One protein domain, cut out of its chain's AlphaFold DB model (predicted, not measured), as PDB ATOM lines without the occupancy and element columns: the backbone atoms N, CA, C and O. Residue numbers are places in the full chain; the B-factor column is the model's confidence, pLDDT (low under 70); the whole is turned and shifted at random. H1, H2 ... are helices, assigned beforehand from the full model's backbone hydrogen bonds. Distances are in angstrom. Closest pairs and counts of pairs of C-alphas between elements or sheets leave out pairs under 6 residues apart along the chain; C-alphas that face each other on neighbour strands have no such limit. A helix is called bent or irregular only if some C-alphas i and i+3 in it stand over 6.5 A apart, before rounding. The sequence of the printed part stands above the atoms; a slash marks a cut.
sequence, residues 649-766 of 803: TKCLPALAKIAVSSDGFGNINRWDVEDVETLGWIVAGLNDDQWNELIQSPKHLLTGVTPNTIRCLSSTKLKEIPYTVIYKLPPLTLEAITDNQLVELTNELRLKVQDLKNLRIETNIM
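This is residues 649 to 766 of the 803 residues of an uncharacterized protein of Clastoptera arizonana (Arizona spittle bug) (UniProt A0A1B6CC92). The chain winds in stacked turns of short helices: H2, H5 and H7 follow one another in one row, H3, H6 and H8 in a second row beside it, with H4 near the middle. H1 covers one end of this stack and the longest helix, H9, lies at the other end, where residues 761 to 766 stick out. The printed part has 118 residues with nine named helices, H1 to H9 in order, and no named strand; its class is all helix. It is compact, with a radius of gyration of the C-alphas of 14.3 A, yet elongated, spanning 47 by 26 by 22 A.

H1, residues 652 to 659, begins at C-alpha 652 (-47.536, -35.622, 41.121) and is 10.5 A long. H2, residues 673 to 685, is 17.1 A long and irregular: C-alphas 678 and 681 are 8.9 A apart. H3, residues 688 to 696, measures 12.1 A. H4 holds residues 701 to 704, H5 residues 707 to 712, beginning at C-alpha 707 (-44.325, -43.583, 27.528), and H6 residues 715 to 720. H7 is residues 731 to 735 and H8 residues 739 to 744. H9, residues 747 to 764, is 26.3 A long and ends at C-alpha 764 (-43.014, -51.699, 10.341).

H2 is the hub, touching H1, H4 and H5. H1 and H2 form a helical hairpin, opposite ways at 36 degrees, only just a steep tilt; their closest C-alphas, of Pro 653 and Gly 685, are 4.3 A apart. H2 touches H4 with residues 673 to 677 alone, closest at the C-alphas of Glu 677 and Gly 704, 4.4 A. With residues 680 to 684 alone it touches H5, the same way at a shallow tilt of 23 degrees; the closest C-alphas are those of Trp 681 and Thr 709, 3.9 A. H5 touches H7, the C-alphas of Pro 707 and Thr 733 being closest at 4.1 A. H7 touches H9 at residues 753 to 757 alone, with the C-alphas of Glu 735 and Lys 757 closest at 6.3 A. H3 and H6 only just touch, with 3 pairs of C-alphas within 8 A, the closest being those of Asp 688 and Lys 717, 7.2 A. H6 touches H8 at a steep tilt of 58 degrees, the same way, closest at the C-alphas of Ser 715 and Gln 741, 6.1 A. The helix packing is mostly crossed, 1 of 4 pairs being at a shallow tilt. Every O i to N i+4 pair is within hydrogen-bond range in H1, H3, H5, H6, H7 and H8; H2 has 4 of 9, beside 8 of 10 O i to N i+3 pairs, H9 has 10 of 14, and H4 is too short for such a pair.

The C-alphas farthest apart, of Ser 662 and Met 766, are 48.8 A apart. The printed part has no cut. The link from H1 to H2 is long, with 13 residues. The mean pLDDT of the printed part is 90.5, and residues 760 to 766 are under 70.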
ATOM      1  N   THR A 649     -52.461 -35.939  38.043       85.31
ATOM      2  CA  THR A 649     -51.751 -34.647  38.054       85.31
ATOM      3  C   THR A 649     -51.746 -33.928  39.406       85.31
ATOM      4  O   THR A 649     -50.847 -33.131  39.662       85.31
ATOM      5  N   LYS A 650     -52.711 -34.213  40.291       86.38
ATOM      6  CA  LYS A 650     -52.864 -33.530  41.589       86.38
ATOM      7  C   LYS A 650     -51.760 -33.861  42.599       86.38
ATOM      8  O   LYS A 650     -51.274 -32.964  43.276       86.38
ATOM      9  N   CYS A 651     -51.365 -35.128  42.698       90.81
ATOM     10  CA  CYS A 651     -50.390 -35.623  43.682       90.81
ATOM     11  C   CYS A 651     -48.954 -35.650  43.146       90.81
ATOM     12  O   CYS A 651     -48.010 -35.872  43.901       90.81
ATOM     13  N   LEU A 652     -48.795 -35.463  41.834       92.06
ATOM     14  CA  LEU A 652     -47.536 -35.622  41.121       92.06
ATOM     15  C   LEU A 652     -46.364 -34.862  41.770       92.06
ATOM     16  O   LEU A 652     -45.332 -35.483  42.024       92.06
ATOM     17  N   PRO A 653     -46.508 -33.562  42.099       93.75
ATOM     18  CA  PRO A 653     -45.438 -32.806  42.750       93.75
ATOM     19  C   PRO A 653     -45.059 -33.352  44.132       93.75
ATOM     20  O   PRO A 653     -43.881 -33.363  44.480       93.75
ATOM     21  N   ALA A 654     -46.041 -33.836  44.899       93.12
ATOM     22  CA  ALA A 654     -45.815 -34.395  46.229       93.12
ATOM     23  C   ALA A 654     -45.028 -35.710  46.161       93.12
ATOM     24  O   ALA A 654     -44.024 -35.879  46.850       93.12
ATOM     25  N   LEU A 655     -45.420 -36.618  45.262       93.75
ATOM     26  CA  LEU A 655     -44.694 -37.872  45.036       93.75
ATOM     27  C   LEU A 655     -43.281 -37.619  44.499       93.75
ATOM     28  O   LEU A 655     -42.328 -38.254  44.945       93.75
ATOM     29  N   ALA A 656     -43.126 -36.649  43.596       95.81
ATOM     30  CA  ALA A 656     -41.820 -36.239  43.095       95.81
ATOM     31  C   ALA A 656     -40.932 -35.671  44.214       95.81
ATOM     32  O   ALA A 656     -39.738 -35.965  44.262       95.81
ATOM     33  N   LYS A 657     -41.508 -34.917  45.159       95.56
ATOM     34  CA  LYS A 657     -40.792 -34.411  46.335       95.56
ATOM     35  C   LYS A 657     -40.323 -35.535  47.265       95.56
ATOM     36  O   LYS A 657     -39.209 -35.451  47.778       95.56
ATOM     37  N   ILE A 658     -41.117 -36.592  47.444       95.19
ATOM     38  CA  ILE A 658     -40.684 -37.794  48.176       95.19
ATOM     39  C   ILE A 658     -39.547 -38.491  47.419       95.19
ATOM     40  O   ILE A 658     -38.524 -38.798  48.031       95.19
ATOM     41  N   ALA A 659     -39.666 -38.648  46.095       96.69
ATOM     42  CA  ALA A 659     -38.648 -39.293  45.262       96.69
ATOM     43  C   ALA A 659     -37.269 -38.628  45.378       96.69
ATOM     44  O   ALA A 659     -36.263 -39.329  45.467       96.69
ATOM     45  N   VAL A 660     -37.210 -37.291  45.421       97.44
ATOM     46  CA  VAL A 660     -35.943 -36.547  45.571       97.44
ATOM     47  C   VAL A 660     -35.442 -36.448  47.019       97.44
ATOM     48  O   VAL A 660     -34.342 -35.944  47.270       97.44
ATOM     49  N   SER A 661     -36.258 -36.857  47.992       96.06
ATOM     50  CA  SER A 661     -35.914 -36.805  49.414       96.06
ATOM     51  C   SER A 661     -34.993 -37.959  49.816       96.06
ATOM     52  O   SER A 661     -34.810 -38.917  49.067       96.06
ATOM     53  N   SER A 662     -34.431 -37.894  51.024       93.94
ATOM     54  CA  SER A 662     -33.631 -38.988  51.595       93.94
ATOM     55  C   SER A 662     -34.396 -40.297  51.781       93.94
ATOM     56  O   SER A 662     -33.754 -41.326  51.949       93.94
ATOM     57  N   ASP A 663     -35.728 -40.237  51.798       92.06
ATOM     58  CA  ASP A 663     -36.590 -41.398  52.024       92.06
ATOM     59  C   ASP A 663     -37.003 -42.067  50.705       92.06
ATOM     60  O   ASP A 663     -37.565 -43.157  50.713       92.06
ATOM     61  N   GLY A 664     -36.728 -41.405  49.577       94.88
ATOM     62  CA  GLY A 664     -36.777 -41.996  48.248       94.88
ATOM     63  C   GLY A 664     -35.366 -42.188  47.695       94.88
ATOM     64  O   GLY A 664     -34.437 -42.599  48.386       94.88
ATOM     65  N   PHE A 665     -35.167 -41.810  46.437       96.00
ATOM     66  CA  PHE A 665     -33.910 -42.009  45.711       96.00
ATOM     67  C   PHE A 665     -32.851 -40.925  45.998       96.00
ATOM     68  O   PHE A 665     -31.715 -40.992  45.518       96.00
ATOM     69  N   GLY A 666     -33.186 -39.906  46.794       96.25
ATOM     70  CA  GLY A 666     -32.312 -38.772  47.080       96.25
ATOM     71  C   GLY A 666     -32.162 -37.822  45.891       96.25
ATOM     72  O   GLY A 666     -32.975 -37.796  44.974       96.25
ATOM     73  N   ASN A 667     -31.111 -37.002  45.907       96.94
ATOM     74  CA  ASN A 667     -30.861 -36.020  44.848       96.94
ATOM     75  C   ASN A 667     -30.689 -36.686  43.461       96.94
ATOM     76  O   ASN A 667     -30.037 -37.724  43.357       96.94
ATOM     77  N   ILE A 668     -31.194 -36.040  42.404       98.00
ATOM     78  CA  ILE A 668     -31.256 -36.564  41.024       98.00
ATOM     79  C   ILE A 668     -29.884 -36.961  40.469       98.00
ATOM     80  O   ILE A 668     -29.774 -37.923  39.713       98.00
ATOM     81  N   ASN A 669     -28.796 -36.315  40.899       96.38
ATOM     82  CA  ASN A 669     -27.441 -36.721  40.502       96.38
ATOM     83  C   ASN A 669     -27.077 -38.147  40.943       96.38
ATOM     84  O   ASN A 669     -26.157 -38.762  40.389       96.38
ATOM     85  N   ARG A 670     -27.758 -38.684  41.960       96.88
ATOM     86  CA  ARG A 670     -27.570 -40.060  42.425       96.88
ATOM     87  C   ARG A 670     -28.353 -41.069  41.610       96.88
ATOM     88  O   ARG A 670     -27.856 -42.186  41.511       96.88
ATOM     89  N   TRP A 671     -29.440 -40.651  40.972       98.00
ATOM     90  CA  TRP A 671     -30.304 -41.538  40.206       98.00
ATOM     91  C   TRP A 671     -29.548 -42.185  39.046       98.00
ATOM     92  O   TRP A 671     -28.547 -41.642  38.547       98.00
ATOM     93  N   ASP A 672     -30.028 -43.338  38.614       97.81
ATOM     94  CA  ASP A 672     -29.663 -43.983  37.364       97.81
ATOM     95  C   ASP A 672     -30.877 -44.146  36.429       97.81
ATOM     96  O   ASP A 672     -31.941 -43.559  36.629       97.81
ATOM     97  N   VAL A 673     -30.671 -44.851  35.317       97.44
ATOM     98  CA  VAL A 673     -31.707 -45.051  34.297       97.44
ATOM     99  C   VAL A 673     -32.847 -45.929  34.826       97.44
ATOM    100  O   VAL A 673     -34.002 -45.657  34.503       97.44
ATOM    101  N   GLU A 674     -32.532 -46.929  35.653       97.12
ATOM    102  CA  GLU A 674     -33.503 -47.863  36.229       97.12
ATOM    103  C   GLU A 674     -34.370 -47.165  37.285       97.12
ATOM    104  O   GLU A 674     -35.580 -47.386  37.325       97.12
ATOM    105  N   ASP A 675     -33.794 -46.237  38.057       97.75
ATOM    106  CA  ASP A 675     -34.545 -45.376  38.977       97.75
ATOM    107  C   ASP A 675     -35.597 -44.542  38.227       97.75
ATOM    108  O   ASP A 675     -36.762 -44.486  38.622       97.75
ATOM    109  N   VAL A 676     -35.213 -43.905  37.112       97.81
ATOM    110  CA  VAL A 676     -36.127 -43.080  36.298       97.81
ATOM    111  C   VAL A 676     -37.223 -43.929  35.656       97.81
ATOM    112  O   VAL A 676     -38.379 -43.502  35.625       97.81
ATOM    113  N   GLU A 677     -36.878 -45.124  35.175       96.50
ATOM    114  CA  GLU A 677     -37.842 -46.074  34.619       96.50
ATOM    115  C   GLU A 677     -38.841 -46.540  35.686       96.50
ATOM    116  O   GLU A 677     -40.051 -46.485  35.463       96.50
ATOM    117  N   THR A 678     -38.347 -46.895  36.874       95.75
ATOM    118  CA  THR A 678     -39.153 -47.347  38.018       95.75
ATOM    119  C   THR A 678     -40.087 -46.253  38.537       95.75
ATOM    120  O   THR A 678     -41.244 -46.522  38.857       95.75
ATOM    121  N   LEU A 679     -39.616 -45.001  38.594       96.31
ATOM    122  CA  LEU A 679     -40.435 -43.847  38.977       96.31
ATOM    123  C   LEU A 679     -41.583 -43.595  37.987       96.31
ATOM    124  O   LEU A 679     -42.604 -43.009  38.362       96.31
ATOM    125  N   GLY A 680     -41.427 -44.002  36.725       95.38
ATOM    126  CA  GLY A 680     -42.454 -43.879  35.699       95.38
ATOM    127  C   GLY A 680     -42.995 -42.453  35.597       95.38
ATOM    128  O   GLY A 680     -42.245 -41.491  35.390       95.38
ATOM    129  N   TRP A 681     -44.311 -42.271  35.727       93.81
ATOM    130  CA  TRP A 681     -44.912 -40.941  35.591       93.81
ATOM    131  C   TRP A 681     -44.572 -39.965  36.717       93.81
ATOM    132  O   TRP A 681     -44.690 -38.766  36.485       93.81
ATOM    133  N   ILE A 682     -44.079 -40.409  37.880       95.75
ATOM    134  CA  ILE A 682     -43.726 -39.515  39.001       95.75
ATOM    135  C   ILE A 682     -42.638 -38.512  38.611       95.75
ATOM    136  O   ILE A 682     -42.648 -37.368  39.066       95.75
ATOM    137  N   VAL A 683     -41.772 -38.889  37.670       97.12
ATOM    138  CA  VAL A 683     -40.771 -38.002  37.062       97.12
ATOM    139  C   VAL A 683     -41.415 -36.751  36.442       97.12
ATOM    140  O   VAL A 683     -40.844 -35.663  36.494       97.12
ATOM    141  N   ALA A 684     -42.644 -36.848  35.924       96.12
ATOM    142  CA  ALA A 684     -43.367 -35.702  35.376       96.12
ATOM    143  C   ALA A 684     -43.779 -34.670  36.443       96.12
ATOM    144  O   ALA A 684     -44.136 -33.542  36.097       96.12
ATOM    145  N   GLY A 685     -43.712 -35.022  37.732       95.94
ATOM    146  CA  GLY A 685     -43.994 -34.147  38.872       95.94
ATOM    147  C   GLY A 685     -42.812 -33.305  39.348       95.94
ATOM    148  O   GLY A 685     -43.034 -32.370  40.113       95.94
ATOM    149  N   LEU A 686     -41.585 -33.583  38.884       97.56
ATOM    150  CA  LEU A 686     -40.373 -32.834  39.256       97.56
ATOM    151  C   LEU A 686     -40.534 -31.338  38.993       97.56
ATOM    152  O   LEU A 686     -41.101 -30.970  37.973       97.56
ATOM    153  N   ASN A 687     -40.041 -30.457  39.858       96.69
ATOM    154  CA  ASN A 687     -40.067 -29.024  39.543       96.69
ATOM    155  C   ASN A 687     -39.125 -28.684  38.366       96.69
ATOM    156  O   ASN A 687     -38.363 -29.537  37.913       96.69
ATOM    157  N   ASP A 688     -39.185 -27.455  37.857       96.19
ATOM    158  CA  ASP A 688     -38.449 -27.072  36.643       96.19
ATOM    159  C   ASP A 688     -36.922 -27.204  36.824       96.19
ATOM    160  O   ASP A 688     -36.236 -27.712  35.938       96.19
ATOM    161  N   ASP A 689     -36.377 -26.853  37.994       97.12
ATOM    162  CA  ASP A 689     -34.943 -27.008  38.287       97.12
ATOM    163  C   ASP A 689     -34.517 -28.485  38.274       97.12
ATOM    164  O   ASP A 689     -33.521 -28.859  37.656       97.12
ATOM    165  N   GLN A 690     -35.310 -29.343  38.916       97.69
ATOM    166  CA  GLN A 690     -35.103 -30.789  38.982       97.69
ATOM    167  C   GLN A 690     -35.251 -31.466  37.616       97.69
ATOM    168  O   GLN A 690     -34.492 -32.370  37.267       97.69
ATOM    169  N   TRP A 691     -36.228 -31.032  36.824       97.56
ATOM    170  CA  TRP A 691     -36.425 -31.511  35.462       97.56
ATOM    171  C   TRP A 691     -35.226 -31.153  34.577       97.56
ATOM    172  O   TRP A 691     -34.706 -32.004  33.851       97.56
ATOM    173  N   ASN A 692     -34.717 -29.926  34.704       96.44
ATOM    174  CA  ASN A 692     -33.505 -29.493  34.017       96.44
ATOM    175  C   ASN A 692     -32.260 -30.270  34.477       96.44
ATOM    176  O   ASN A 692     -31.442 -30.651  33.638       96.44
ATOM    177  N   GLU A 693     -32.135 -30.575  35.772       97.06
ATOM    178  CA  GLU A 693     -31.077 -31.442  36.314       97.06
ATOM    179  C   GLU A 693     -31.122 -32.846  35.684       97.06
ATOM    180  O   GLU A 693     -30.091 -33.371  35.254       97.06
ATOM    181  N   LEU A 694     -32.318 -33.424  35.527       97.62
ATOM    182  CA  LEU A 694     -32.517 -34.718  34.866       97.62
ATOM    183  C   LEU A 694     -32.121 -34.672  33.381       97.62
ATOM    184  O   LEU A 694     -31.397 -35.555  32.912       97.62
ATOM    185  N   ILE A 695     -32.544 -33.635  32.647       96.75
ATOM    186  CA  ILE A 695     -32.211 -33.433  31.224       96.75
ATOM    187  C   ILE A 695     -30.695 -33.308  31.016       96.75
ATOM    188  O   ILE A 695     -30.138 -33.879  30.071       96.75
ATOM    189  N   GLN A 696     -30.030 -32.540  31.881       95.88
ATOM    190  CA  GLN A 696     -28.604 -32.222  31.772       95.88
ATOM    191  C   GLN A 696     -27.698 -33.308  32.362       95.88
ATOM    192  O   GLN A 696     -26.475 -33.226  32.224       95.88
ATOM    193  N   SER A 697     -28.273 -34.339  32.986       96.38
ATOM    194  CA  SER A 697     -27.507 -35.375  33.663       96.38
ATOM    195  C   SER A 697     -26.526 -36.090  32.716       96.38
ATOM    196  O   SER A 697     -26.921 -36.594  31.653       96.38
ATOM    197  N   PRO A 698     -25.241 -36.224  33.107       95.25
ATOM    198  CA  PRO A 698     -24.244 -36.950  32.323       95.25
ATOM    199  C   PRO A 698     -24.521 -38.458  32.270       95.25
ATOM    200  O   PRO A 698     -23.965 -39.147  31.422       95.25
ATOM    201  N   LYS A 699     -25.396 -38.978  33.142       96.25
ATOM    202  CA  LYS A 699     -25.808 -40.390  33.176       96.25
ATOM    203  C   LYS A 699     -26.872 -40.746  32.133       96.25
ATOM    204  O   LYS A 699     -27.332 -41.878  32.106       96.25
ATOM    205  N   HIS A 700     -27.270 -39.799  31.278       94.69
ATOM    206  CA  HIS A 700     -28.281 -40.018  30.237       94.69
ATOM    207  C   HIS A 700     -29.641 -40.486  30.787       94.69
ATOM    208  O   HIS A 700     -30.327 -41.287  30.155       94.69
ATOM    209  N   LEU A 701     -30.056 -39.931  31.929       97.31
ATOM    210  CA  LEU A 701     -31.283 -40.297  32.650       97.31
ATOM    211  C   LEU A 701     -32.566 -40.228  31.804       97.31
ATOM    212  O   LEU A 701     -33.494 -40.993  32.036       97.31
ATOM    213  N   LEU A 702     -32.600 -39.387  30.761       96.56
ATOM    214  CA  LEU A 702     -33.713 -39.332  29.800       96.56
ATOM    215  C   LEU A 702     -34.012 -40.671  29.104       96.56
ATOM    216  O   LEU A 702     -35.123 -40.863  28.621       96.56
ATOM    217  N   THR A 703     -33.054 -41.596  29.060       96.44
ATOM    218  CA  THR A 703     -33.263 -42.936  28.491       96.44
ATOM    219  C   THR A 703     -34.233 -43.791  29.309       96.44
ATOM    220  O   THR A 703     -34.870 -44.665  28.734       96.44
ATOM    221  N   GLY A 704     -34.399 -43.510  30.607       96.81
ATOM    222  CA  GLY A 704     -35.349 -44.208  31.482       96.81
ATOM    223  C   GLY A 704     -36.761 -43.620  31.444       96.81
ATOM    224  O   GLY A 704     -37.679 -44.152  32.056       96.81
ATOM    225  N   VAL A 705     -36.977 -42.505  30.735       96.69
ATOM    226  CA  VAL A 705     -38.302 -41.878  30.651       96.69
ATOM    227  C   VAL A 705     -39.246 -42.787  29.868       96.69
ATOM    228  O   VAL A 705     -39.001 -43.113  28.704       96.69
ATOM    229  N   THR A 706     -40.355 -43.167  30.499       94.44
ATOM    230  CA  THR A 706     -41.338 -44.102  29.933       94.44
ATOM    231  C   THR A 706     -42.403 -43.385  29.082       94.44
ATOM    232  O   THR A 706     -42.616 -42.175  29.236       94.44
ATOM    233  N   PRO A 707     -43.145 -44.110  28.221       93.06
ATOM    234  CA  PRO A 707     -44.325 -43.583  27.528       93.06
ATOM    235  C   PRO A 707     -45.341 -42.898  28.454       93.06
ATOM    236  O   PRO A 707     -45.849 -41.821  28.136       93.06
ATOM    237  N   ASN A 708     -45.603 -43.485  29.626       90.88
ATOM    238  CA  ASN A 708     -46.546 -42.933  30.602       90.88
ATOM    239  C   ASN A 708     -46.031 -41.621  31.208       90.88
ATOM    240  O   ASN A 708     -46.808 -40.684  31.393       90.88
ATOM    241  N   THR A 709     -44.718 -41.504  31.430       94.81
ATOM    242  CA  THR A 709     -44.089 -40.254  31.869       94.81
ATOM    243  C   THR A 709     -44.336 -39.121  30.881       94.81
ATOM    244  O   THR A 709     -44.779 -38.050  31.286       94.81
ATOM    245  N   ILE A 710     -44.115 -39.351  29.583       94.00
ATOM    246  CA  ILE A 710     -44.328 -38.326  28.549       94.00
ATOM    247  C   ILE A 710     -45.790 -37.898  28.463       94.00
ATOM    248  O   ILE A 710     -46.069 -36.703  28.369       94.00
ATOM    249  N   ARG A 711     -46.729 -38.845  28.544       91.56
ATOM    250  CA  ARG A 711     -48.171 -38.540  28.565       91.56
ATOM    251  C   ARG A 711     -48.557 -37.647  29.747       91.56
ATOM    252  O   ARG A 711     -49.495 -36.865  29.637       91.56
ATOM    253  N   CYS A 712     -47.818 -37.745  30.849       93.50
ATOM    254  CA  CYS A 712     -47.999 -36.927  32.043       93.50
ATOM    255  C   CYS A 712     -47.287 -35.573  32.027       93.50
ATOM    256  O   CYS A 712     -47.600 -34.719  32.860       93.50
ATOM    257  N   LEU A 713     -46.309 -35.364  31.144       94.00
ATOM    258  CA  LEU A 713     -45.549 -34.120  31.141       94.00
ATOM    259  C   LEU A 713     -46.418 -32.945  30.700       94.00
ATOM    260  O   LEU A 713     -47.148 -33.006  29.706       94.00
ATOM    261  N   SER A 714     -46.270 -31.836  31.423       92.88
ATOM    262  CA  SER A 714     -46.832 -30.561  31.003       92.88
ATOM    263  C   SER A 714     -46.164 -30.082  29.716       92.88
ATOM    264  O   SER A 714     -44.996 -30.371  29.434       92.88
ATOM    265  N   SER A 715     -46.897 -29.285  28.944       90.00
ATOM    266  CA  SER A 715     -46.383 -28.737  27.693       90.00
ATOM    267  C   SER A 715     -45.189 -27.806  27.895       90.00
ATOM    268  O   SER A 715     -44.297 -27.760  27.051       90.00
ATOM    269  N   THR A 716     -45.114 -27.129  29.044       92.12
ATOM    270  CA  THR A 716     -43.940 -26.350  29.463       92.12
ATOM    271  C   THR A 716     -42.697 -27.233  29.574       92.12
ATOM    272  O   THR A 716     -41.707 -26.962  28.901       92.12
ATOM    273  N   LYS A 717     -42.765 -28.343  30.319       94.44
ATOM    274  CA  LYS A 717     -41.615 -29.245  30.509       94.44
ATOM    275  C   LYS A 717     -41.182 -29.939  29.226       94.44
ATOM    276  O   LYS A 717     -39.992 -30.142  29.007       94.44
ATOM    277  N   LEU A 718     -42.134 -30.282  28.358       93.00
ATOM    278  CA  LEU A 718     -41.821 -30.851  27.046       93.00
ATOM    279  C   LEU A 718     -41.048 -29.869  26.157       93.00
ATOM    280  O   LEU A 718     -40.127 -30.285  25.458       93.00
ATOM    281  N   LYS A 719     -41.382 -28.572  26.196       92.19
ATOM    282  CA  LYS A 719     -40.659 -27.525  25.448       92.19
ATOM    283  C   LYS A 719     -39.237 -27.308  25.954       92.19
ATOM    284  O   LYS A 719     -38.389 -26.880  25.175       92.19
ATOM    285  N   GLU A 720     -38.993 -27.571  27.233       92.50
ATOM    286  CA  GLU A 720     -37.667 -27.427  27.833       92.50
ATOM    287  C   GLU A 720     -36.681 -28.480  27.338       92.50
ATOM    288  O   GLU A 720     -35.484 -28.224  27.400       92.50
ATOM    289  N   ILE A 721     -37.150 -29.612  26.792       93.25
ATOM    290  CA  ILE A 721     -36.285 -30.648  26.217       93.25
ATOM    291  C   ILE A 721     -35.573 -30.079  24.978       93.25
ATOM    292  O   ILE A 721     -36.211 -29.858  23.942       93.25
ATOM    293  N   PRO A 722     -34.241 -29.892  25.018       91.31
ATOM    294  CA  PRO A 722     -33.511 -29.425  23.851       91.31
ATOM    295  C   PRO A 722     -33.620 -30.423  22.692       91.31
ATOM    296  O   PRO A 722     -33.484 -31.637  22.872       91.31
ATOM    297  N   TYR A 723     -33.749 -29.921  21.462       88.12
ATOM    298  CA  TYR A 723     -33.737 -30.777  20.267       88.12
ATOM    299  C   TYR A 723     -32.436 -31.600  20.145       88.12
ATOM    300  O   TYR A 723     -32.407 -32.636  19.487       88.12
ATOM    301  N   THR A 724     -31.355 -31.165  20.800       88.69
ATOM    302  CA  THR A 724     -30.055 -31.850  20.851       88.69
ATOM    303  C   THR A 724     -30.005 -33.023  21.826       88.69
ATOM    304  O   THR A 724     -28.982 -33.698  21.888       88.69
ATOM    305  N   VAL A 725     -31.053 -33.274  22.609       92.25
ATOM    306  CA  VAL A 725     -31.116 -34.428  23.524       92.25
ATOM    307  C   VAL A 725     -32.378 -35.260  23.343       92.25
ATOM    308  O   VAL A 725     -32.476 -36.323  23.945       92.25
ATOM    309  N   ILE A 726     -33.304 -34.847  22.471       90.00
ATOM    310  CA  ILE A 726     -34.532 -35.599  22.184       90.00
ATOM    311  C   ILE A 726     -34.263 -37.042  21.729       90.00
ATOM    312  O   ILE A 726     -35.011 -37.945  22.082       90.00
ATOM    313  N   TYR A 727     -33.161 -37.287  21.012       88.94
ATOM    314  CA  TYR A 727     -32.770 -38.634  20.575       88.94
ATOM    315  C   TYR A 727     -32.370 -39.562  21.732       88.94
ATOM    316  O   TYR A 727     -32.166 -40.750  21.505       88.94
ATOM    317  N   LYS A 728     -32.204 -39.030  22.952       92.94
ATOM    318  CA  LYS A 728     -31.965 -39.831  24.158       92.94
ATOM    319  C   LYS A 728     -33.254 -40.435  24.715       92.94
ATOM    320  O   LYS A 728     -33.161 -41.348  25.525       92.94
ATOM    321  N   LEU A 729     -34.431 -39.939  24.319       93.62
ATOM    322  CA  LEU A 729     -35.696 -40.571  24.684       93.62
ATOM    323  C   LEU A 729     -35.858 -41.889  23.910       93.62
ATOM    324  O   LEU A 729     -35.565 -41.925  22.709       93.62
ATOM    325  N   PRO A 730     -36.367 -42.955  24.548       92.88
ATOM    326  CA  PRO A 730     -36.683 -44.189  23.843       92.88
ATOM    327  C   PRO A 730     -37.684 -43.960  22.695       92.88
ATOM    328  O   PRO A 730     -38.587 -43.126  22.816       92.88
ATOM    329  N   PRO A 731     -37.607 -44.723  21.590       88.00
ATOM    330  CA  PRO A 731     -38.535 -44.567  20.468       88.00
ATOM    331  C   PRO A 731     -40.018 -44.708  20.849       88.00
ATOM    332  O   PRO A 731     -40.841 -43.922  20.388       88.00
ATOM    333  N   LEU A 732     -40.357 -45.663  21.726       86.19
ATOM    334  CA  LEU A 732     -41.728 -45.842  22.239       86.19
ATOM    335  C   LEU A 732     -42.199 -44.626  23.051       86.19
ATOM    336  O   LEU A 732     -43.360 -44.233  22.998       86.19
ATOM    337  N   THR A 733     -41.278 -43.996  23.774       92.69
ATOM    338  CA  THR A 733     -41.529 -42.805  24.582       92.69
ATOM    339  C   THR A 733     -41.829 -41.584  23.706       92.69
ATOM    340  O   THR A 733     -42.753 -40.826  23.994       92.69
ATOM    341  N   LEU A 734     -41.111 -41.416  22.590       91.56
ATOM    342  CA  LEU A 734     -41.383 -40.362  21.601       91.56
ATOM    343  C   LEU A 734     -42.730 -40.544  20.896       91.56
ATOM    344  O   LEU A 734     -43.413 -39.572  20.568       91.56
ATOM    345  N   GLU A 735     -43.117 -41.790  20.651       86.94
ATOM    346  CA  GLU A 735     -44.386 -42.124  20.018       86.94
ATOM    347  C   GLU A 735     -45.582 -41.737  20.894       86.94
ATOM    348  O   GLU A 735     -46.574 -41.218  20.378       86.94
ATOM    349  N   ALA A 736     -45.430 -41.882  22.212       91.38
ATOM    350  CA  ALA A 736     -46.432 -41.537  23.213       91.38
ATOM    351  C   ALA A 736     -46.729 -40.030  23.335       91.38
ATOM    352  O   ALA A 736     -47.685 -39.668  24.021       91.38
ATOM    353  N   ILE A 737     -45.954 -39.158  22.671       92.31
ATOM    354  CA  ILE A 737     -46.271 -37.727  22.543       92.31
ATOM    355  C   ILE A 737     -47.588 -37.592  21.775       92.31
ATOM    356  O   ILE A 737     -47.650 -37.910  20.585       92.31
ATOM    357  N   THR A 738     -48.626 -37.099  22.442       90.12
ATOM    358  CA  THR A 738     -49.955 -36.896  21.842       90.12
ATOM    359  C   THR A 738     -49.949 -35.768  20.806       90.12
ATOM    360  O   THR A 738     -49.094 -34.884  20.853       90.12
ATOM    361  N   ASP A 739     -50.929 -35.740  19.899       88.69
ATOM    362  CA  ASP A 739     -51.039 -34.667  18.897       88.69
ATOM    363  C   ASP A 739     -51.204 -33.283  19.538       88.69
ATOM    364  O   ASP A 739     -50.616 -32.305  19.076       88.69
ATOM    365  N   ASN A 740     -51.928 -33.207  20.658       90.44
ATOM    366  CA  ASN A 740     -52.079 -31.970  21.424       90.44
ATOM    367  C   ASN A 740     -50.728 -31.481  21.963       90.44
ATOM    368  O   ASN A 740     -50.368 -30.323  21.756       90.44
ATOM    369  N   GLN A 741     -49.945 -32.375  22.576       93.12
ATOM    370  CA  GLN A 741     -48.594 -32.049  23.039       93.12
ATOM    371  C   GLN A 741     -47.676 -31.676  21.870       93.12
ATOM    372  O   GLN A 741     -46.875 -30.752  21.988       93.12
ATOM    373  N   LEU A 742     -47.811 -32.356  20.727       91.75
ATOM    374  CA  LEU A 742     -47.010 -32.122  19.526       91.75
ATOM    375  C   LEU A 742     -47.216 -30.709  18.962       91.75
ATOM    376  O   LEU A 742     -46.247 -30.077  18.539       91.75
ATOM    377  N   VAL A 743     -48.454 -30.202  18.971       92.19
ATOM    378  CA  VAL A 743     -48.788 -28.828  18.548       92.19
ATOM    379  C   VAL A 743     -48.160 -27.787  19.473       92.19
ATOM    380  O   VAL A 743     -47.817 -26.694  19.021       92.19
ATOM    381  N   GLU A 744     -47.976 -28.122  20.745       90.56
ATOM    382  CA  GLU A 744     -47.368 -27.223  21.717       90.56
ATOM    383  C   GLU A 744     -45.836 -27.206  21.643       90.56
ATOM    384  O   GLU A 744     -45.232 -26.265  22.150       90.56
ATOM    385  N   LEU A 745     -45.178 -28.179  21.009       91.38
ATOM    386  CA  LEU A 745     -43.716 -28.184  20.893       91.38
ATOM    387  C   LEU A 745     -43.195 -27.026  20.026       91.38
ATOM    388  O   LEU A 745     -43.881 -26.489  19.154       91.38
ATOM    389  N   THR A 746     -41.926 -26.664  20.225       89.69
ATOM    390  CA  THR A 746     -41.236 -25.736  19.318       89.69
ATOM    391  C   THR A 746     -41.185 -26.320  17.905       89.69
ATOM    392  O   THR A 746     -41.134 -27.537  17.732       89.69
ATOM    393  N   ASN A 747     -41.180 -25.470  16.871       90.06
ATOM    394  CA  ASN A 747     -41.181 -25.936  15.477       90.06
ATOM    395  C   ASN A 747     -40.043 -26.923  15.178       90.06
ATOM    396  O   ASN A 747     -40.271 -27.925  14.509       90.06
ATOM    397  N   GLU A 748     -38.845 -26.660  15.700       89.56
ATOM    398  CA  GLU A 748     -37.677 -27.528  15.524       89.56
ATOM    399  C   GLU A 748     -37.879 -28.897  16.181       89.56
ATOM    400  O   GLU A 748     -37.675 -29.931  15.543       89.56
ATOM    401  N   LEU A 749     -38.333 -28.912  17.439       88.88
ATOM    402  CA  LEU A 749     -38.571 -30.147  18.180       88.88
ATOM    403  C   LEU A 749     -39.711 -30.952  17.551       88.88
ATOM    404  O   LEU A 749     -39.584 -32.158  17.364       88.88
ATOM    405  N   ARG A 750     -40.791 -30.276  17.155       92.38
ATOM    406  CA  ARG A 750     -41.951 -30.865  16.485       92.38
ATOM    407  C   ARG A 750     -41.567 -31.570  15.189       92.38
ATOM    408  O   ARG A 750     -41.925 -32.731  15.021       92.38
ATOM    409  N   LEU A 751     -40.828 -30.892  14.305       91.31
ATOM    410  CA  LEU A 751     -40.355 -31.489  13.053       91.31
ATOM    411  C   LEU A 751     -39.495 -32.720  13.340       91.31
ATOM    412  O   LEU A 751     -39.689 -33.761  12.723       91.31
ATOM    413  N   LYS A 752     -38.617 -32.652  14.349       88.94
ATOM    414  CA  LYS A 752     -37.765 -33.790  14.693       88.94
ATOM    415  C   LYS A 752     -38.542 -34.975  15.265       88.94
ATOM    416  O   LYS A 752     -38.242 -36.111  14.906       88.94
ATOM    417  N   VAL A 753     -39.534 -34.732  16.124       89.00
ATOM    418  CA  VAL A 753     -40.450 -35.779  16.610       89.00
ATOM    419  C   VAL A 753     -41.187 -36.412  15.431       89.00
ATOM    420  O   VAL A 753     -41.246 -37.633  15.349       89.00
ATOM    421  N   GLN A 754     -41.715 -35.604  14.507       89.62
ATOM    422  CA  GLN A 754     -42.431 -36.095  13.326       89.62
ATOM    423  C   GLN A 754     -41.533 -36.941  12.420       89.62
ATOM    424  O   GLN A 754     -41.928 -38.041  12.050       89.62
ATOM    425  N   ASP A 755     -40.309 -36.492  12.139       87.69
ATOM    426  CA  ASP A 755     -39.327 -37.265  11.372       87.69
ATOM    427  C   ASP A 755     -39.051 -38.626  12.028       87.69
ATOM    428  O   ASP A 755     -39.031 -39.657  11.358       87.69
ATOM    429  N   LEU A 756     -38.872 -38.643  13.355       84.69
ATOM    430  CA  LEU A 756     -38.615 -39.868  14.116       84.69
ATOM    431  C   LEU A 756     -39.828 -40.808  14.143       84.69
ATOM    432  O   LEU A 756     -39.647 -42.021  14.040       84.69
ATOM    433  N   LYS A 757     -41.052 -40.273  14.234       83.38
ATOM    434  CA  LYS A 757     -42.286 -41.069  14.127       83.38
ATOM    435  C   LYS A 757     -42.437 -41.671  12.722       83.38
ATOM    436  O   LYS A 757     -42.728 -42.859  12.597       83.38
ATOM    437  N   ASN A 758     -42.163 -40.892  11.676       80.62
ATOM    438  CA  ASN A 758     -42.296 -41.321  10.280       80.62
ATOM    439  C   ASN A 758     -41.280 -42.406   9.890       80.62
ATOM    440  O   ASN A 758     -41.652 -43.377   9.233       80.62
ATOM    441  N   LEU A 759     -40.031 -42.306  10.362       76.12
ATOM    442  CA  LEU A 759     -38.986 -43.315  10.122       76.12
ATOM    443  C   LEU A 759     -39.389 -44.725  10.589       76.12
ATOM    444  O   LEU A 759     -38.944 -45.719  10.019       76.12
ATOM    445  N   ARG A 760     -40.241 -44.839  11.615       61.09
ATOM    446  CA  ARG A 760     -40.681 -46.140  12.137       61.09
ATOM    447  C   ARG A 760     -41.797 -46.770  11.310       61.09
ATOM    448  O   ARG A 760     -41.793 -47.992  11.144       61.09
ATOM    449  N   ILE A 761     -42.716 -45.963  10.778       57.50
ATOM    450  CA  ILE A 761     -43.807 -46.444   9.915       57.50
ATOM    451  C   ILE A 761     -43.212 -47.205   8.722       57.50
ATOM    452  O   ILE A 761     -43.645 -48.315   8.427       57.50
ATOM    453  N   GLU A 762     -42.134 -46.693   8.131       49.06
ATOM    454  CA  GLU A 762     -41.443 -47.358   7.019       49.06
ATOM    455  C   GLU A 762     -40.815 -48.708   7.414       49.06
ATOM    456  O   GLU A 762     -40.846 -49.658   6.635       49.06
ATOM    457  N   THR A 763     -40.308 -48.845   8.646       48.75
ATOM    458  CA  THR A 763     -39.713 -50.110   9.123       48.75
ATOM    459  C   THR A 763     -40.734 -51.177   9.529       48.75
ATOM    460  O   THR A 763     -40.429 -52.364   9.447       48.75
ATOM    461  N   ASN A 764     -41.942 -50.777   9.944       47.94
ATOM    462  CA  ASN A 764     -43.014 -51.699  10.341       47.94
ATOM    463  C   ASN A 764     -43.862 -52.193   9.154       47.94
ATOM    464  O   ASN A 764     -44.543 -53.205   9.283       47.94
ATOM    465  N   ILE A 765     -43.804 -51.519   7.999       45.81
ATOM    466  CA  ILE A 765     -44.467 -51.958   6.757       45.81
ATOM    467  C   ILE A 765     -43.718 -53.127   6.090       45.81
ATOM    468  O   ILE A 765     -44.280 -53.815   5.241       45.81
ATOM    469  N   MET A 766     -42.480 -53.430   6.497       31.11
ATOM    470  CA  MET A 766     -41.849 -54.694   6.118       31.11
ATOM    471  C   MET A 766     -42.428 -55.826   6.978       31.11
ATOM    472  O   MET A 766     -42.166 -55.849   8.185       31.11
TER     473      MET A 766